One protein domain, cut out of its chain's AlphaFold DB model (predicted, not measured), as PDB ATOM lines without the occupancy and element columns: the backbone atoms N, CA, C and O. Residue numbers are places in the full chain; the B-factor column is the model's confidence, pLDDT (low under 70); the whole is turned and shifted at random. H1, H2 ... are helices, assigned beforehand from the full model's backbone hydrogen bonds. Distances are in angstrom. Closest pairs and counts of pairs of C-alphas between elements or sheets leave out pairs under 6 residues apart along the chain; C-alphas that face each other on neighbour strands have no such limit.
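This is residues 411 to 473 of the 746 residues of an uncharacterized protein of Nocardia ninae NBRC 108245 (UniProt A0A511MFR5). A long helix, H2, makes the long axis of a narrow rod, and the shorter helix H1 lies side by side with part of it, so that the two form a helical hairpin. The two helices are joined by a long loop, residues 430 to 445, which reaches toward the end of the rod where H2 begins. The printed part has 63 residues with two named helices, H1 and then H2 along the chain, and no named strand; its class is all helix. The whole is loose, with a radius of gyration of the C-alphas of 13.5 A, and its C-alphas span 44 by 19 by 17 A.

H2 runs from Ser 446 to Asn 472, 27 residues and 38.7 A from first to last C-alpha. Its C-alpha 446 is at (-65.209, -7.903, -34.372) and its C-alpha 472 at (-86.537, -39.058, -25.863). H1 runs from Pro 417 to Ala 429, 13 residues and 17.9 A from first to last C-alpha, and its C-alpha 417 is at (-80.619, -33.021, -18.768).

H2 and H1 touch, with 13 pairs of C-alphas within 8 A. Their closest C-alphas are those of Leu 466 and Pro 417, 5.7 A apart. Their lines stand at a shallow tilt of 24 degrees, and they run opposite ways as a helical hairpin. Their centres are 11.1 A apart. In H1 and H2 every O i to N i+4 pair is within hydrogen-bond range.

The two C-alphas farthest apart are those of Thr 444 and Ile 473, at 43.8 A. The printed part has no cut. The link from H1 to H2 is long, with 16 residues between them. The mean pLDDT of the printed part is 84.9, and it is under 70 at residue 411 and at residues 433 to 437.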
ATOM      1  N   TRP A 411     -72.121 -33.717 -29.233       67.69
ATOM      2  CA  TRP A 411     -71.750 -35.010 -28.647       67.69
ATOM      3  C   TRP A 411     -70.685 -34.921 -27.541       67.69
ATOM      4  O   TRP A 411     -70.483 -35.899 -26.831       67.69
ATOM      5  N   LEU A 412     -70.012 -33.776 -27.376       76.31
ATOM      6  CA  LEU A 412     -69.107 -33.518 -26.242       76.31
ATOM      7  C   LEU A 412     -69.849 -33.117 -24.961       76.31
ATOM      8  O   LEU A 412     -69.252 -33.110 -23.887       76.31
ATOM      9  N   LEU A 413     -71.124 -32.741 -25.069       85.50
ATOM     10  CA  LEU A 413     -71.934 -32.362 -23.921       85.50
ATOM     11  C   LEU A 413     -72.522 -33.622 -23.255       85.50
ATOM     12  O   LEU A 413     -72.962 -34.520 -23.976       85.50
ATOM     13  N   PRO A 414     -72.561 -33.704 -21.910       85.19
ATOM     14  CA  PRO A 414     -73.152 -34.840 -21.202       85.19
ATOM     15  C   PRO A 414     -74.627 -35.074 -21.561       85.19
ATOM     16  O   PRO A 414     -75.368 -34.124 -21.806       85.19
ATOM     17  N   ASP A 415     -75.071 -36.333 -21.508       86.44
ATOM     18  CA  ASP A 415     -76.469 -36.732 -21.760       86.44
ATOM     19  C   ASP A 415     -77.408 -36.526 -20.548       86.44
ATOM     20  O   ASP A 415     -78.566 -36.946 -20.576       86.44
ATOM     21  N   ASP A 416     -76.939 -35.884 -19.474       84.62
ATOM     22  CA  ASP A 416     -77.758 -35.573 -18.298       84.62
ATOM     23  C   ASP A 416     -78.509 -34.237 -18.493       84.62
ATOM     24  O   ASP A 416     -77.886 -33.170 -18.534       84.62
ATOM     25  N   PRO A 417     -79.854 -34.244 -18.579       86.00
ATOM     26  CA  PRO A 417     -80.619 -33.021 -18.768       86.00
ATOM     27  C   PRO A 417     -80.580 -32.093 -17.551       86.00
ATOM     28  O   PRO A 417     -80.732 -30.887 -17.731       86.00
ATOM     29  N   ALA A 418     -80.370 -32.597 -16.328       84.25
ATOM     30  CA  ALA A 418     -80.213 -31.738 -15.153       84.25
ATOM     31  C   ALA A 418     -78.910 -30.935 -15.252       84.25
ATOM     32  O   ALA A 418     -78.929 -29.709 -15.114       84.25
ATOM     33  N   TYR A 419     -77.812 -31.611 -15.598       88.62
ATOM     34  CA  TYR A 419     -76.540 -30.962 -15.899       88.62
ATOM     35  C   TYR A 419     -76.672 -29.947 -17.038       88.62
ATOM     36  O   TYR A 419     -76.234 -28.812 -16.889       88.62
ATOM     37  N   LEU A 420     -77.312 -30.304 -18.157       90.62
ATOM     38  CA  LEU A 420     -77.476 -29.385 -19.291       90.62
ATOM     39  C   LEU A 420     -78.300 -28.148 -18.928       90.62
ATOM     40  O   LEU A 420     -77.942 -27.045 -19.335       90.62
ATOM     41  N   ARG A 421     -79.373 -28.298 -18.139       91.88
ATOM     42  CA  ARG A 421     -80.141 -27.152 -17.626       91.88
ATOM     43  C   ARG A 421     -79.270 -26.242 -16.767       91.88
ATOM     44  O   ARG A 421     -79.319 -25.030 -16.955       91.88
ATOM     45  N   GLN A 422     -78.483 -26.818 -15.858       91.25
ATOM     46  CA  GLN A 422     -77.582 -26.050 -15.002       91.25
ATOM     47  C   GLN A 422     -76.497 -25.356 -15.829       91.25
ATOM     48  O   GLN A 422     -76.283 -24.164 -15.662       91.25
ATOM     49  N   TYR A 423     -75.889 -26.056 -16.785       92.62
ATOM     50  CA  TYR A 423     -74.885 -25.509 -17.692       92.62
ATOM     51  C   TYR A 423     -75.431 -24.335 -18.516       92.62
ATOM     52  O   TYR A 423     -74.784 -23.295 -18.608       92.62
ATOM     53  N   ILE A 424     -76.644 -24.457 -19.070       93.69
ATOM     54  CA  ILE A 424     -77.314 -23.360 -19.784       93.69
ATOM     55  C   ILE A 424     -77.584 -22.187 -18.835       93.69
ATOM     56  O   ILE A 424     -77.301 -21.047 -19.195       93.69
ATOM     57  N   ALA A 425     -78.085 -22.452 -17.624       91.88
ATOM     58  CA  ALA A 425     -78.350 -21.416 -16.627       91.88
ATOM     59  C   ALA A 425     -77.065 -20.693 -16.191       91.88
ATOM     60  O   ALA A 425     -77.055 -19.468 -16.095       91.88
ATOM     61  N   ASP A 426     -75.968 -21.425 -15.996       89.88
ATOM     62  CA  ASP A 426     -74.658 -20.871 -15.659       89.88
ATOM     63  C   ASP A 426     -74.089 -20.059 -16.823       89.88
ATOM     64  O   ASP A 426     -73.566 -18.969 -16.606       89.88
ATOM     65  N   MET A 427     -74.243 -20.524 -18.067       89.00
ATOM     66  CA  MET A 427     -73.875 -19.755 -19.259       89.00
ATOM     67  C   MET A 427     -74.680 -18.459 -19.385       89.00
ATOM     68  O   MET A 427     -74.127 -17.439 -19.797       89.00
ATOM     69  N   GLU A 428     -75.972 -18.488 -19.056       87.31
ATOM     70  CA  GLU A 428     -76.852 -17.318 -19.052       87.31
ATOM     71  C   GLU A 428     -76.517 -16.361 -17.896       87.31
ATOM     72  O   GLU A 428     -76.485 -15.146 -18.101       87.31
ATOM     73  N   ALA A 429     -76.164 -16.881 -16.719       85.88
ATOM     74  CA  ALA A 429     -75.720 -16.094 -15.568       85.88
ATOM     75  C   ALA A 429     -74.331 -15.467 -15.781       85.88
ATOM     76  O   ALA A 429     -74.099 -14.321 -15.397       85.88
ATOM     77  N   GLN A 430     -73.421 -16.197 -16.429       81.31
ATOM     78  CA  GLN A 430     -72.090 -15.737 -16.838       81.31
ATOM     79  C   GLN A 430     -72.107 -15.035 -18.195       81.31
ATOM     80  O   GLN A 430     -71.037 -14.739 -18.741       81.31
ATOM     81  N   SER A 431     -73.294 -14.768 -18.755       78.50
ATOM     82  CA  SER A 431     -73.405 -13.995 -19.982       78.50
ATOM     83  C   SER A 431     -72.576 -12.722 -19.798       78.50
ATOM     84  O   SER A 431     -72.723 -12.014 -18.792       78.50
ATOM     85  N   PRO A 432     -71.625 -12.446 -20.707       70.50
ATOM     86  CA  PRO A 432     -70.811 -11.255 -20.591       70.50
ATOM     87  C   PRO A 432     -71.730 -10.051 -20.384       70.50
ATOM     88  O   PRO A 432     -72.796  -9.986 -20.986       70.50
ATOM     89  N   THR A 433     -71.357  -9.081 -19.555       66.50
ATOM     90  CA  THR A 433     -72.235  -7.932 -19.260       66.50
ATOM     91  C   THR A 433     -72.689  -7.180 -20.517       66.50
ATOM     92  O   THR A 433     -73.749  -6.565 -20.518       66.50
ATOM     93  N   TRP A 434     -71.927  -7.284 -21.612       63.84
ATOM     94  CA  TRP A 434     -72.289  -6.778 -22.935       63.84
ATOM     95  C   TRP A 434     -73.234  -7.689 -23.740       63.84
ATOM     96  O   TRP A 434     -73.819  -7.213 -24.697       63.84
ATOM     97  N   ALA A 435     -73.405  -8.965 -23.395       59.12
ATOM     98  CA  ALA A 435     -74.354  -9.895 -24.017       59.12
ATOM     99  C   ALA A 435     -75.785  -9.745 -23.464       59.12
ATOM    100  O   ALA A 435     -76.746 -10.126 -24.138       59.12
ATOM    101  N   ASN A 436     -75.946  -9.135 -22.285       63.53
ATOM    102  CA  ASN A 436     -77.246  -8.808 -21.703       63.53
ATOM    103  C   ASN A 436     -77.917  -7.657 -22.472       63.53
ATOM    104  O   ASN A 436     -77.782  -6.483 -22.142       63.53
ATOM    105  N   GLY A 437     -78.633  -8.010 -23.543       68.19
ATOM    106  CA  GLY A 437     -79.461  -7.096 -24.337       68.19
ATOM    107  C   GLY A 437     -78.754  -6.402 -25.505       68.19
ATOM    108  O   GLY A 437     -79.425  -5.753 -26.307       68.19
ATOM    109  N   PHE A 438     -77.437  -6.568 -25.663       72.81
ATOM    110  CA  PHE A 438     -76.684  -5.987 -26.773       72.81
ATOM    111  C   PHE A 438     -75.984  -7.077 -27.595       72.81
ATOM    112  O   PHE A 438     -75.132  -7.815 -27.114       72.81
ATOM    113  N   ARG A 439     -76.346  -7.192 -28.877       80.81
ATOM    114  CA  ARG A 439     -75.562  -7.978 -29.839       80.81
ATOM    115  C   ARG A 439     -74.483  -7.060 -30.415       80.81
ATOM    116  O   ARG A 439     -74.851  -6.143 -31.155       80.81
ATOM    117  N   PRO A 440     -73.187  -7.256 -30.104       82.12
ATOM    118  CA  PRO A 440     -72.128  -6.453 -30.706       82.12
ATOM    119  C   PRO A 440     -72.203  -6.551 -32.231       82.12
ATOM    120  O   PRO A 440     -72.458  -7.617 -32.786       82.12
ATOM    121  N   SER A 441     -72.028  -5.430 -32.931       85.62
ATOM    122  CA  SER A 441     -72.014  -5.452 -34.392       85.62
ATOM    123  C   SER A 441     -70.654  -5.955 -34.880       85.62
ATOM    124  O   SER A 441     -69.625  -5.443 -34.423       85.62
ATOM    125  N   PRO A 442     -70.609  -6.873 -35.866       86.62
ATOM    126  CA  PRO A 442     -69.350  -7.331 -36.457       86.62
ATOM    127  C   PRO A 442     -68.535  -6.187 -37.076       86.62
ATOM    128  O   PRO A 442     -67.331  -6.320 -37.263       86.62
ATOM    129  N   LYS A 443     -69.179  -5.050 -37.384       88.50
ATOM    130  CA  LYS A 443     -68.525  -3.865 -37.957       88.50
ATOM    131  C   LYS A 443     -67.850  -2.969 -36.918       88.50
ATOM    132  O   LYS A 443     -66.935  -2.240 -37.278       88.50
ATOM    133  N   THR A 444     -68.333  -2.963 -35.676       87.56
ATOM    134  CA  THR A 444     -67.864  -2.027 -34.641       87.56
ATOM    135  C   THR A 444     -66.866  -2.671 -33.694       87.56
ATOM    136  O   THR A 444     -65.923  -2.012 -33.277       87.56
ATOM    137  N   ASP A 445     -67.059  -3.949 -33.367       86.50
ATOM    138  CA  ASP A 445     -66.148  -4.697 -32.504       86.50
ATOM    139  C   ASP A 445     -66.168  -6.180 -32.891       86.50
ATOM    140  O   ASP A 445     -66.939  -6.988 -32.366       86.50
ATOM    141  N   SER A 446     -65.314  -6.537 -33.852       85.69
ATOM    142  CA  SER A 446     -65.209  -7.903 -34.372       85.69
ATOM    143  C   SER A 446     -64.768  -8.908 -33.304       85.69
ATOM    144  O   SER A 446     -65.192 -10.062 -33.343       85.69
ATOM    145  N   LYS A 447     -63.981  -8.483 -32.305       84.56
ATOM    146  CA  LYS A 447     -63.530  -9.351 -31.205       84.56
ATOM    147  C   LYS A 447     -64.640  -9.607 -30.190       84.56
ATOM    148  O   LYS A 447     -64.739 -10.719 -29.669       84.56
ATOM    149  N   ALA A 448     -65.461  -8.605 -29.875       83.25
ATOM    150  CA  ALA A 448     -66.658  -8.812 -29.063       83.25
ATOM    151  C   ALA A 448     -67.693  -9.665 -29.806       83.25
ATOM    152  O   ALA A 448     -68.244 -10.584 -29.210       83.25
ATOM    153  N   TYR A 449     -67.894  -9.439 -31.110       85.31
ATOM    154  CA  TYR A 449     -68.793 -10.259 -31.927       85.31
ATOM    155  C   TYR A 449     -68.364 -11.724 -32.009       85.31
ATOM    156  O   TYR A 449     -69.199 -12.601 -31.813       85.31
ATOM    157  N   ALA A 450     -67.075 -12.004 -32.220       85.25
ATOM    158  CA  ALA A 450     -66.572 -13.376 -32.245       85.25
ATOM    159  C   ALA A 450     -66.808 -14.097 -30.906       85.25
ATOM    160  O   ALA A 450     -67.323 -15.210 -30.893       85.25
ATOM    161  N   ARG A 451     -66.522 -13.431 -29.775       83.88
ATOM    162  CA  ARG A 451     -66.803 -13.978 -28.433       83.88
ATOM    163  C   ARG A 451     -68.299 -14.173 -28.182       83.88
ATOM    164  O   ARG A 451     -68.688 -15.150 -27.558       83.88
ATOM    165  N   TRP A 452     -69.132 -13.249 -28.664       87.75
ATOM    166  CA  TRP A 452     -70.589 -13.350 -28.552       87.75
ATOM    167  C   TRP A 452     -71.123 -14.551 -29.313       87.75
ATOM    168  O   TRP A 452     -71.932 -15.307 -28.786       87.75
ATOM    169  N   LYS A 453     -70.659 -14.702 -30.553       88.50
ATOM    170  CA  LYS A 453     -71.076 -15.767 -31.449       88.50
ATOM    171  C   LYS A 453     -70.665 -17.128 -30.889       88.50
ATOM    172  O   LYS A 453     -71.508 -18.005 -30.810       88.50
ATOM    173  N   GLU A 454     -69.428 -17.263 -30.412       86.19
ATOM    174  CA  GLU A 454     -68.942 -18.486 -29.757       86.19
ATOM    175  C   GLU A 454     -69.807 -18.875 -28.543       86.19
ATOM    176  O   GLU A 454     -70.220 -20.028 -28.422       86.19
ATOM    177  N   TRP A 455     -70.143 -17.907 -27.687       89.75
ATOM    178  CA  TRP A 455     -71.031 -18.129 -26.544       89.75
ATOM    179  C   TRP A 455     -72.471 -18.489 -26.967       89.75
ATOM    180  O   TRP A 455     -73.037 -19.438 -26.423       89.75
ATOM    181  N   ASP A 456     -73.073 -17.791 -27.946       90.62
ATOM    182  CA  ASP A 456     -74.443 -18.087 -28.421       90.62
ATOM    183  C   ASP A 456     -74.517 -19.466 -29.083       90.62
ATOM    184  O   ASP A 456     -75.486 -20.199 -28.890       90.62
ATOM    185  N   ASP A 457     -73.479 -19.833 -29.828       90.38
ATOM    186  CA  ASP A 457     -73.375 -21.111 -30.514       90.38
ATOM    187  C   ASP A 457     -73.248 -22.278 -29.504       90.38
ATOM    188  O   ASP A 457     -73.950 -23.282 -29.639       90.38
ATOM    189  N   GLN A 458     -72.437 -22.136 -28.444       89.44
ATOM    190  CA  GLN A 458     -72.352 -23.119 -27.347       89.44
ATOM    191  C   GLN A 458     -73.681 -23.261 -26.594       89.44
ATOM    192  O   GLN A 458     -74.146 -24.376 -26.344       89.44
ATOM    193  N   ARG A 459     -74.332 -22.132 -26.287       93.06
ATOM    194  CA  ARG A 459     -75.627 -22.110 -25.597       93.06
ATOM    195  C   ARG A 459     -76.697 -22.829 -26.420       93.06
ATOM    196  O   ARG A 459     -77.447 -23.633 -25.875       93.06
ATOM    197  N   ARG A 460     -76.754 -22.578 -27.733       92.19
ATOM    198  CA  ARG A 460     -77.681 -23.268 -28.647       92.19
ATOM    199  C   ARG A 460     -77.393 -24.757 -28.746       92.19
ATOM    200  O   ARG A 460     -78.330 -25.533 -28.663       92.19
ATOM    201  N   ALA A 461     -76.127 -25.157 -28.851       89.25
ATOM    202  CA  ALA A 461     -75.766 -26.573 -28.895       89.25
ATOM    203  C   ALA A 461     -76.231 -27.324 -27.633       89.25
ATOM    204  O   ALA A 461     -76.775 -28.423 -27.737       89.25
ATOM    205  N   ALA A 462     -76.085 -26.712 -26.452       92.75
ATOM    206  CA  ALA A 462     -76.604 -27.270 -25.205       92.75
ATOM    207  C   ALA A 462     -78.139 -27.313 -25.167       92.75
ATOM    208  O   ALA A 462     -78.709 -28.313 -24.733       92.75
ATOM    209  N   GLN A 463     -78.814 -26.270 -25.663       93.94
ATOM    210  CA  GLN A 463     -80.277 -26.233 -25.767       93.94
ATOM    211  C   GLN A 463     -80.822 -27.297 -26.727       93.94
ATOM    212  O   GLN A 463     -81.785 -27.982 -26.388       93.94
ATOM    213  N   ASP A 464     -80.195 -27.473 -27.887       93.19
ATOM    214  CA  ASP A 464     -80.591 -28.469 -28.883       93.19
ATOM    215  C   ASP A 464     -80.397 -29.891 -28.339       93.19
ATOM    216  O   ASP A 464     -81.289 -30.732 -28.470       93.19
ATOM    217  N   LYS A 465     -79.273 -30.147 -27.654       92.50
ATOM    218  CA  LYS A 465     -78.999 -31.432 -26.999       92.50
ATOM    219  C   LYS A 465     -79.996 -31.720 -25.875       92.50
ATOM    220  O   LYS A 465     -80.527 -32.826 -25.793       92.50
ATOM    221  N   LEU A 466     -80.301 -30.720 -25.044       93.00
ATOM    222  CA  LEU A 466     -81.322 -30.836 -24.004       93.00
ATOM    223  C   LEU A 466     -82.693 -31.149 -24.617       93.00
ATOM    224  O   LEU A 466     -83.372 -32.054 -24.142       93.00
ATOM    225  N   ALA A 467     -83.083 -30.458 -25.690       91.00
ATOM    226  CA  ALA A 467     -84.349 -30.700 -26.379       91.00
ATOM    227  C   ALA A 467     -84.419 -32.108 -26.996       91.00
ATOM    228  O   ALA A 467     -85.472 -32.747 -26.969       91.00
ATOM    229  N   GLU A 468     -83.306 -32.614 -27.530       90.44
ATOM    230  CA  GLU A 468     -83.199 -33.984 -28.033       90.44
ATOM    231  C   GLU A 468     -83.391 -35.013 -26.913       90.44
ATOM    232  O   GLU A 468     -84.206 -35.929 -27.048       90.44
ATOM    233  N   ILE A 469     -82.698 -34.837 -25.785       87.38
ATOM    234  CA  ILE A 469     -82.838 -35.707 -24.613       87.38
ATOM    235  C   ILE A 469     -84.275 -35.653 -24.098       87.38
ATOM    236  O   ILE A 469     -84.916 -36.690 -23.965       87.38
ATOM    237  N   GLU A 470     -84.830 -34.457 -23.891       86.75
ATOM    238  CA  GLU A 470     -86.196 -34.261 -23.397       86.75
ATOM    239  C   GLU A 470     -87.273 -34.864 -24.297       86.75
ATOM    240  O   GLU A 470     -88.320 -35.307 -23.811       86.75
ATOM    241  N   LYS A 471     -87.029 -34.880 -25.607       87.81
ATOM    242  CA  LYS A 471     -87.898 -35.536 -26.581       87.81
ATOM    243  C   LYS A 471     -87.877 -37.057 -26.425       87.81
ATOM    244  O   LYS A 471     -88.903 -37.692 -26.666       87.81
ATOM    245  N   ASN A 472     -86.744 -37.620 -26.013       83.88
ATOM    246  CA  ASN A 472     -86.537 -39.058 -25.863       83.88
ATOM    247  C   ASN A 472     -86.851 -39.586 -24.450       83.88
ATOM    248  O   ASN A 472     -86.893 -40.802 -24.263       83.88
ATOM    249  N   ILE A 473     -87.118 -38.716 -23.466       82.69
ATOM    250  CA  ILE A 473     -87.561 -39.139 -22.129       82.69
ATOM    251  C   ILE A 473     -88.932 -39.836 -22.237       82.69
ATOM    252  O   ILE A 473     -89.888 -39.225 -22.736       82.69
TER     253      ILE A 473